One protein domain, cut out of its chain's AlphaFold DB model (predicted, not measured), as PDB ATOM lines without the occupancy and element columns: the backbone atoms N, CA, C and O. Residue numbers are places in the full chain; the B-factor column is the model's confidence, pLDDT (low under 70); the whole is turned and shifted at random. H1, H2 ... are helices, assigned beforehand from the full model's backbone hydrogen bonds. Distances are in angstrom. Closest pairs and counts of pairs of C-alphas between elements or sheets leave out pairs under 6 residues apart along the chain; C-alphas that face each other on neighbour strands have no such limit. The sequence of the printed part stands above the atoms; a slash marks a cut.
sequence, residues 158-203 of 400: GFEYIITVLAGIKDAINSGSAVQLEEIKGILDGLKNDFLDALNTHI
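AT A GLANCE: This is residues 158 to 203 of the 400 residues of an uncharacterized protein of Salmonella enteritidis (UniProt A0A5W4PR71). A long helix, H2, and a shorter one, H1, fold back on each other as a helical hairpin, joined by a tight turn at one end and spreading somewhat away from it. Residues 192 to 203 of H2 stick out alone beyond H1. The printed part has 46 residues with two named helices, H1 then H2, and no named strand; the class is all helix. It is loose, with a radius of gyration of the C-alphas of 12.8 A, and a rod spanning 41 by 20 by 8 A.

HOW THE PARTS SIT: H2, residues 178 to 203, touches H1, residues 160 to 175, with residues 178 to 187 alone. The closest C-alphas, those of Ala 172 and Gln 180, are 5.5 A apart. The two helices run opposite ways at a shallow tilt of 26 degrees. In H1 and H2 every O i to N i+4 pair is within hydrogen-bond range.

IN THESE COORDINATES: H2 is 37.3 A long from C-alpha 178 to C-alpha 203 at (121.584, 118.210, 179.520). H1 measures 22.5 A from C-alpha 160 at (127.556, 101.351, 199.238) to C-alpha 175.

THE WHOLE: The C-alphas farthest apart, of Ser 175 and Ile 203, are 41.6 A apart. The printed part has no cut. Mean pLDDT of the printed part is 75.9; residues 158 to 165, 168 to 173, 175 to 178 and 180 are under 70.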
ATOM      1  N   GLY A 158     124.007 105.698 199.363       59.47
ATOM      2  CA  GLY A 158     123.984 105.382 197.927       59.47
ATOM      3  C   GLY A 158     125.361 105.063 197.326       59.47
ATOM      4  O   GLY A 158     125.438 104.578 196.195       59.47
ATOM      5  N   PHE A 159     126.460 105.279 198.062       60.78
ATOM      6  CA  PHE A 159     127.814 104.866 197.655       60.78
ATOM      7  C   PHE A 159     128.220 103.491 198.202       60.78
ATOM      8  O   PHE A 159     129.382 103.096 198.076       60.78
ATOM      9  N   GLU A 160     127.290 102.714 198.759       64.31
ATOM     10  CA  GLU A 160     127.556 101.351 199.238       64.31
ATOM     11  C   GLU A 160     128.113 100.472 198.109       64.31
ATOM     12  O   GLU A 160     129.030  99.681 198.333       64.31
ATOM     13  N   TYR A 161     127.652 100.692 196.873       63.75
ATOM     14  CA  TYR A 161     128.185 100.026 195.686       63.75
ATOM     15  C   TYR A 161     129.671 100.342 195.448       63.75
ATOM     16  O   TYR A 161     130.440  99.449 195.103       63.75
ATOM     17  N   ILE A 162     130.114 101.581 195.695       66.56
ATOM     18  CA  ILE A 162     131.528 101.978 195.561       66.56
ATOM     19  C   ILE A 162     132.380 101.236 196.594       66.56
ATOM     20  O   ILE A 162     133.468 100.765 196.267       66.56
ATOM     21  N   ILE A 163     131.878 101.066 197.820       69.00
ATOM     22  CA  ILE A 163     132.565 100.292 198.863       69.00
ATOM     23  C   ILE A 163     132.668  98.815 198.455       69.00
ATOM     24  O   ILE A 163     133.742  98.226 198.586       69.00
ATOM     25  N   THR A 164     131.598  98.227 197.909       68.31
ATOM     26  CA  THR A 164     131.603  96.847 197.395       68.31
ATOM     27  C   THR A 164     132.585  96.664 196.236       68.31
ATOM     28  O   THR A 164     133.357  95.704 196.239       68.31
ATOM     29  N   VAL A 165     132.623  97.597 195.280       66.50
ATOM     30  CA  VAL A 165     133.560  97.554 194.148       66.50
ATOM     31  C   VAL A 165     135.002  97.730 194.618       66.50
ATOM     32  O   VAL A 165     135.861  96.948 194.229       66.50
ATOM     33  N   LEU A 166     135.283  98.685 195.511       70.31
ATOM     34  CA  LEU A 166     136.626  98.892 196.068       70.31
ATOM     35  C   LEU A 166     137.116  97.684 196.884       70.31
ATOM     36  O   LEU A 166     138.301  97.348 196.822       70.31
ATOM     37  N   ALA A 167     136.224  97.012 197.617       71.00
ATOM     38  CA  ALA A 167     136.540  95.765 198.311       71.00
ATOM     39  C   ALA A 167     136.845  94.628 197.319       71.00
ATOM     40  O   ALA A 167     137.853  93.942 197.473       71.00
ATOM     41  N   GLY A 168     136.052  94.501 196.249       67.88
ATOM     42  CA  GLY A 168     136.322  93.568 195.154       67.88
ATOM     43  C   GLY A 168     137.672  93.826 194.473       67.88
ATOM     44  O   GLY A 168     138.429  92.885 194.256       67.88
ATOM     45  N   ILE A 169     138.024  95.092 194.204       67.31
ATOM     46  CA  ILE A 169     139.332  95.485 193.631       67.31
ATOM     47  C   ILE A 169     140.463  95.027 194.542       67.31
ATOM     48  O   ILE A 169     141.438  94.436 194.079       67.31
ATOM     49  N   LYS A 170     140.327  95.276 195.846       66.44
ATOM     50  CA  LYS A 170     141.318  94.873 196.841       66.44
ATOM     51  C   LYS A 170     141.515  93.354 196.856       66.44
ATOM     52  O   LYS A 170     142.659  92.900 196.855       66.44
ATOM     53  N   ASP A 171     140.440  92.575 196.837       69.62
ATOM     54  CA  ASP A 171     140.512  91.110 196.896       69.62
ATOM     55  C   ASP A 171     141.003  90.488 195.575       69.62
ATOM     56  O   ASP A 171     141.799  89.546 195.593       69.62
ATOM     57  N   ALA A 172     140.632  91.058 194.427       63.78
ATOM     58  CA  ALA A 172     141.107  90.640 193.106       63.78
ATOM     59  C   ALA A 172     142.611  90.918 192.907       63.78
ATOM     60  O   ALA A 172     143.338  90.072 192.380       63.78
ATOM     61  N   ILE A 173     143.103  92.068 193.390       65.38
ATOM     62  CA  ILE A 173     144.539  92.403 193.400       65.38
ATOM     63  C   ILE A 173     145.306  91.459 194.333       65.38
ATOM     64  O   ILE A 173     146.350  90.937 193.948       65.38
ATOM     65  N   ASN A 174     144.788  91.204 195.540       70.12
ATOM     66  CA  ASN A 174     145.449  90.336 196.521       70.12
ATOM     67  C   ASN A 174     145.460  88.854 196.109       70.12
ATOM     68  O   ASN A 174     146.364  88.121 196.507       70.12
ATOM     69  N   SER A 175     144.476  88.406 195.324       67.75
ATOM     70  CA  SER A 175     144.366  87.020 194.845       67.75
ATOM     71  C   SER A 175     145.045  86.765 193.494       67.75
ATOM     72  O   SER A 175     145.178  85.608 193.095       67.75
ATOM     73  N   GLY A 176     145.483  87.811 192.780       60.72
ATOM     74  CA  GLY A 176     146.092  87.693 191.448       60.72
ATOM     75  C   GLY A 176     145.133  87.178 190.365       60.72
ATOM     76  O   GLY A 176     145.582  86.704 189.319       60.72
ATOM     77  N   SER A 177     143.819  87.234 190.603       67.88
ATOM     78  CA  SER A 177     142.801  86.684 189.706       67.88
ATOM     79  C   SER A 177     142.477  87.658 188.572       67.88
ATOM     80  O   SER A 177     141.704  88.604 188.734       67.88
ATOM     81  N   ALA A 178     143.046  87.410 187.388       66.81
ATOM     82  CA  ALA A 178     142.787  88.208 186.186       66.81
ATOM     83  C   ALA A 178     141.296  88.241 185.789       66.81
ATOM     84  O   ALA A 178     140.832  89.228 185.228       66.81
ATOM     85  N   VAL A 179     140.537  87.187 186.118       72.75
ATOM     86  CA  VAL A 179     139.096  87.097 185.833       72.75
ATOM     87  C   VAL A 179     138.305  88.107 186.669       72.75
ATOM     88  O   VAL A 179     137.486  88.839 186.125       72.75
ATOM     89  N   GLN A 180     138.600  88.216 187.969       69.44
ATOM     90  CA  GLN A 180     137.908  89.157 188.861       69.44
ATOM     91  C   GLN A 180     138.236  90.617 188.523       69.44
ATOM     92  O   GLN A 180     137.370  91.483 188.612       69.44
ATOM     93  N   LEU A 181     139.471  90.904 188.097       71.69
ATOM     94  CA  LEU A 181     139.850  92.246 187.643       71.69
ATOM     95  C   LEU A 181     139.071  92.679 186.389       71.69
ATOM     96  O   LEU A 181     138.672  93.841 186.307       71.69
ATOM     97  N   GLU A 182     138.814  91.767 185.445       75.62
ATOM     98  CA  GLU A 182     138.021  92.087 184.248       75.62
ATOM     99  C   GLU A 182     136.526  92.257 184.575       75.62
ATOM    100  O   GLU A 182     135.881  93.154 184.034       75.62
ATOM    101  N   GLU A 183     135.980  91.479 185.520       76.31
ATOM    102  CA  GLU A 183     134.606  91.666 186.024       76.31
ATOM    103  C   GLU A 183     134.419  93.044 186.675       76.31
ATOM    104  O   GLU A 183     133.441  93.744 186.408       76.31
ATOM    105  N   ILE A 184     135.387  93.478 187.486       75.62
ATOM    106  CA  ILE A 184     135.336  94.789 188.140       75.62
ATOM    107  C   ILE A 184     135.490  95.929 187.132       75.62
ATOM    108  O   ILE A 184     134.816  96.955 187.243       75.62
ATOM    109  N   LYS A 185     136.341  95.759 186.122       80.00
ATOM    110  CA  LYS A 185     136.445  96.717 185.023       80.00
ATOM    111  C   LYS A 185     135.116  96.846 184.272       80.00
ATOM    112  O   LYS A 185     134.681  97.967 184.032       80.00
ATOM    113  N   GLY A 186     134.431  95.731 184.002       81.94
ATOM    114  CA  GLY A 186     133.092  95.741 183.403       81.94
ATOM    115  C   GLY A 186     132.057  96.480 184.258       81.94
ATOM    116  O   GLY A 186     131.265  97.261 183.735       81.94
ATOM    117  N   ILE A 187     132.108  96.300 185.581       82.19
ATOM    118  CA  ILE A 187     131.291  97.053 186.542       82.19
ATOM    119  C   ILE A 187     131.575  98.565 186.469       82.19
ATOM    120  O   ILE A 187     130.643  99.369 186.408       82.19
ATOM    121  N   LEU A 188     132.850  98.963 186.468       81.12
ATOM    122  CA  LEU A 188     133.254 100.370 186.403       81.12
ATOM    123  C   LEU A 188     132.843 101.028 185.081       81.12
ATOM    124  O   LEU A 188     132.382 102.171 185.087       81.12
ATOM    125  N   ASP A 189     132.975 100.312 183.966       85.81
ATOM    126  CA  ASP A 189     132.531 100.788 182.654       85.81
ATOM    127  C   ASP A 189     131.003 100.948 182.604       85.81
ATOM    128  O   ASP A 189     130.513 101.945 182.070       85.81
ATOM    129  N   GLY A 190     130.251 100.028 183.219       86.62
ATOM    130  CA  GLY A 190     128.797 100.136 183.375       86.62
ATOM    131  C   GLY A 190     128.384 101.392 184.142       86.62
ATOM    132  O   GLY A 190     127.658 102.224 183.607       86.62
ATOM    133  N   LEU A 191     128.935 101.595 185.345       85.56
ATOM    134  CA  LEU A 191     128.660 102.792 186.153       85.56
ATOM    135  C   LEU A 191     129.000 104.097 185.429       85.56
ATOM    136  O   LEU A 191     128.277 105.088 185.539       85.56
ATOM    137  N   LYS A 192     130.136 104.119 184.723       87.38
ATOM    138  CA  LYS A 192     130.556 105.282 183.945       87.38
ATOM    139  C   LYS A 192     129.525 105.604 182.865       87.38
ATOM    140  O   LYS A 192     129.199 106.777 182.689       87.38
ATOM    141  N   ASN A 193     129.038 104.595 182.148       91.12
ATOM    142  CA  ASN A 193     128.041 104.788 181.100       91.12
ATOM    143  C   ASN A 193     126.704 105.255 181.689       91.12
ATOM    144  O   ASN A 193     126.179 106.255 181.213       91.12
ATOM    145  N   ASP A 194     126.235 104.647 182.781       88.19
ATOM    146  CA  ASP A 194     124.996 105.059 183.460       88.19
ATOM    147  C   ASP A 194     125.055 106.526 183.915       88.19
ATOM    148  O   ASP A 194     124.107 107.294 183.727       88.19
ATOM    149  N   PHE A 195     126.194 106.951 184.474       87.19
ATOM    150  CA  PHE A 195     126.402 108.345 184.867       87.19
ATOM    151  C   PHE A 195     126.406 109.293 183.660       87.19
ATOM    152  O   PHE A 195     125.782 110.355 183.707       87.19
ATOM    153  N   LEU A 196     127.093 108.924 182.573       91.12
ATOM    154  CA  LEU A 196     127.126 109.732 181.351       91.12
ATOM    155  C   LEU A 196     125.748 109.818 180.683       91.12
ATOM    156  O   LEU A 196     125.382 110.888 180.198       91.12
ATOM    157  N   ASP A 197     124.964 108.745 180.704       92.31
ATOM    158  CA  ASP A 197     123.614 108.712 180.143       92.31
ATOM    159  C   ASP A 197     122.639 109.559 180.965       92.31
ATOM    160  O   ASP A 197     121.870 110.343 180.398       92.31
ATOM    161  N   ALA A 198     122.712 109.491 182.298       89.12
ATOM    162  CA  ALA A 198     121.931 110.358 183.180       89.12
ATOM    163  C   ALA A 198     122.291 111.840 182.982       89.12
ATOM    164  O   ALA A 198     121.401 112.691 182.883       89.12
ATOM    165  N   LEU A 199     123.586 112.149 182.857       88.56
ATOM    166  CA  LEU A 199     124.062 113.504 182.585       88.56
ATOM    167  C   LEU A 199     123.577 114.008 181.220       88.56
ATOM    168  O   LEU A 199     123.053 115.115 181.131       88.56
ATOM    169  N   ASN A 200     123.698 113.199 180.167       91.06
ATOM    170  CA  ASN A 200     123.222 113.561 178.831       91.06
ATOM    171  C   ASN A 200     121.699 113.723 178.794       91.06
ATOM    172  O   ASN A 200     121.198 114.634 178.137       91.06
ATOM    173  N   THR A 201     120.959 112.887 179.521       90.81
ATOM    174  CA  THR A 201     119.502 113.018 179.660       90.81
ATOM    175  C   THR A 201     119.142 114.333 180.338       90.81
ATOM    176  O   THR A 201     118.261 115.039 179.858       90.81
ATOM    177  N   HIS A 202     119.855 114.708 181.405       86.38
ATOM    178  CA  HIS A 202     119.664 115.997 182.061       86.38
ATOM    179  C   HIS A 202     119.982 117.162 181.115       86.38
ATOM    180  O   HIS A 202     119.137 118.032 180.927       86.38
ATOM    181  N   ILE A 203     121.155 117.162 180.467       87.81
ATOM    182  CA  ILE A 203     121.584 118.210 179.520       87.81
ATOM    183  C   ILE A 203     120.538 118.433 178.422       87.81
ATOM    184  O   ILE A 203     120.229 119.575 178.095       87.81
TER     185      ILE A 203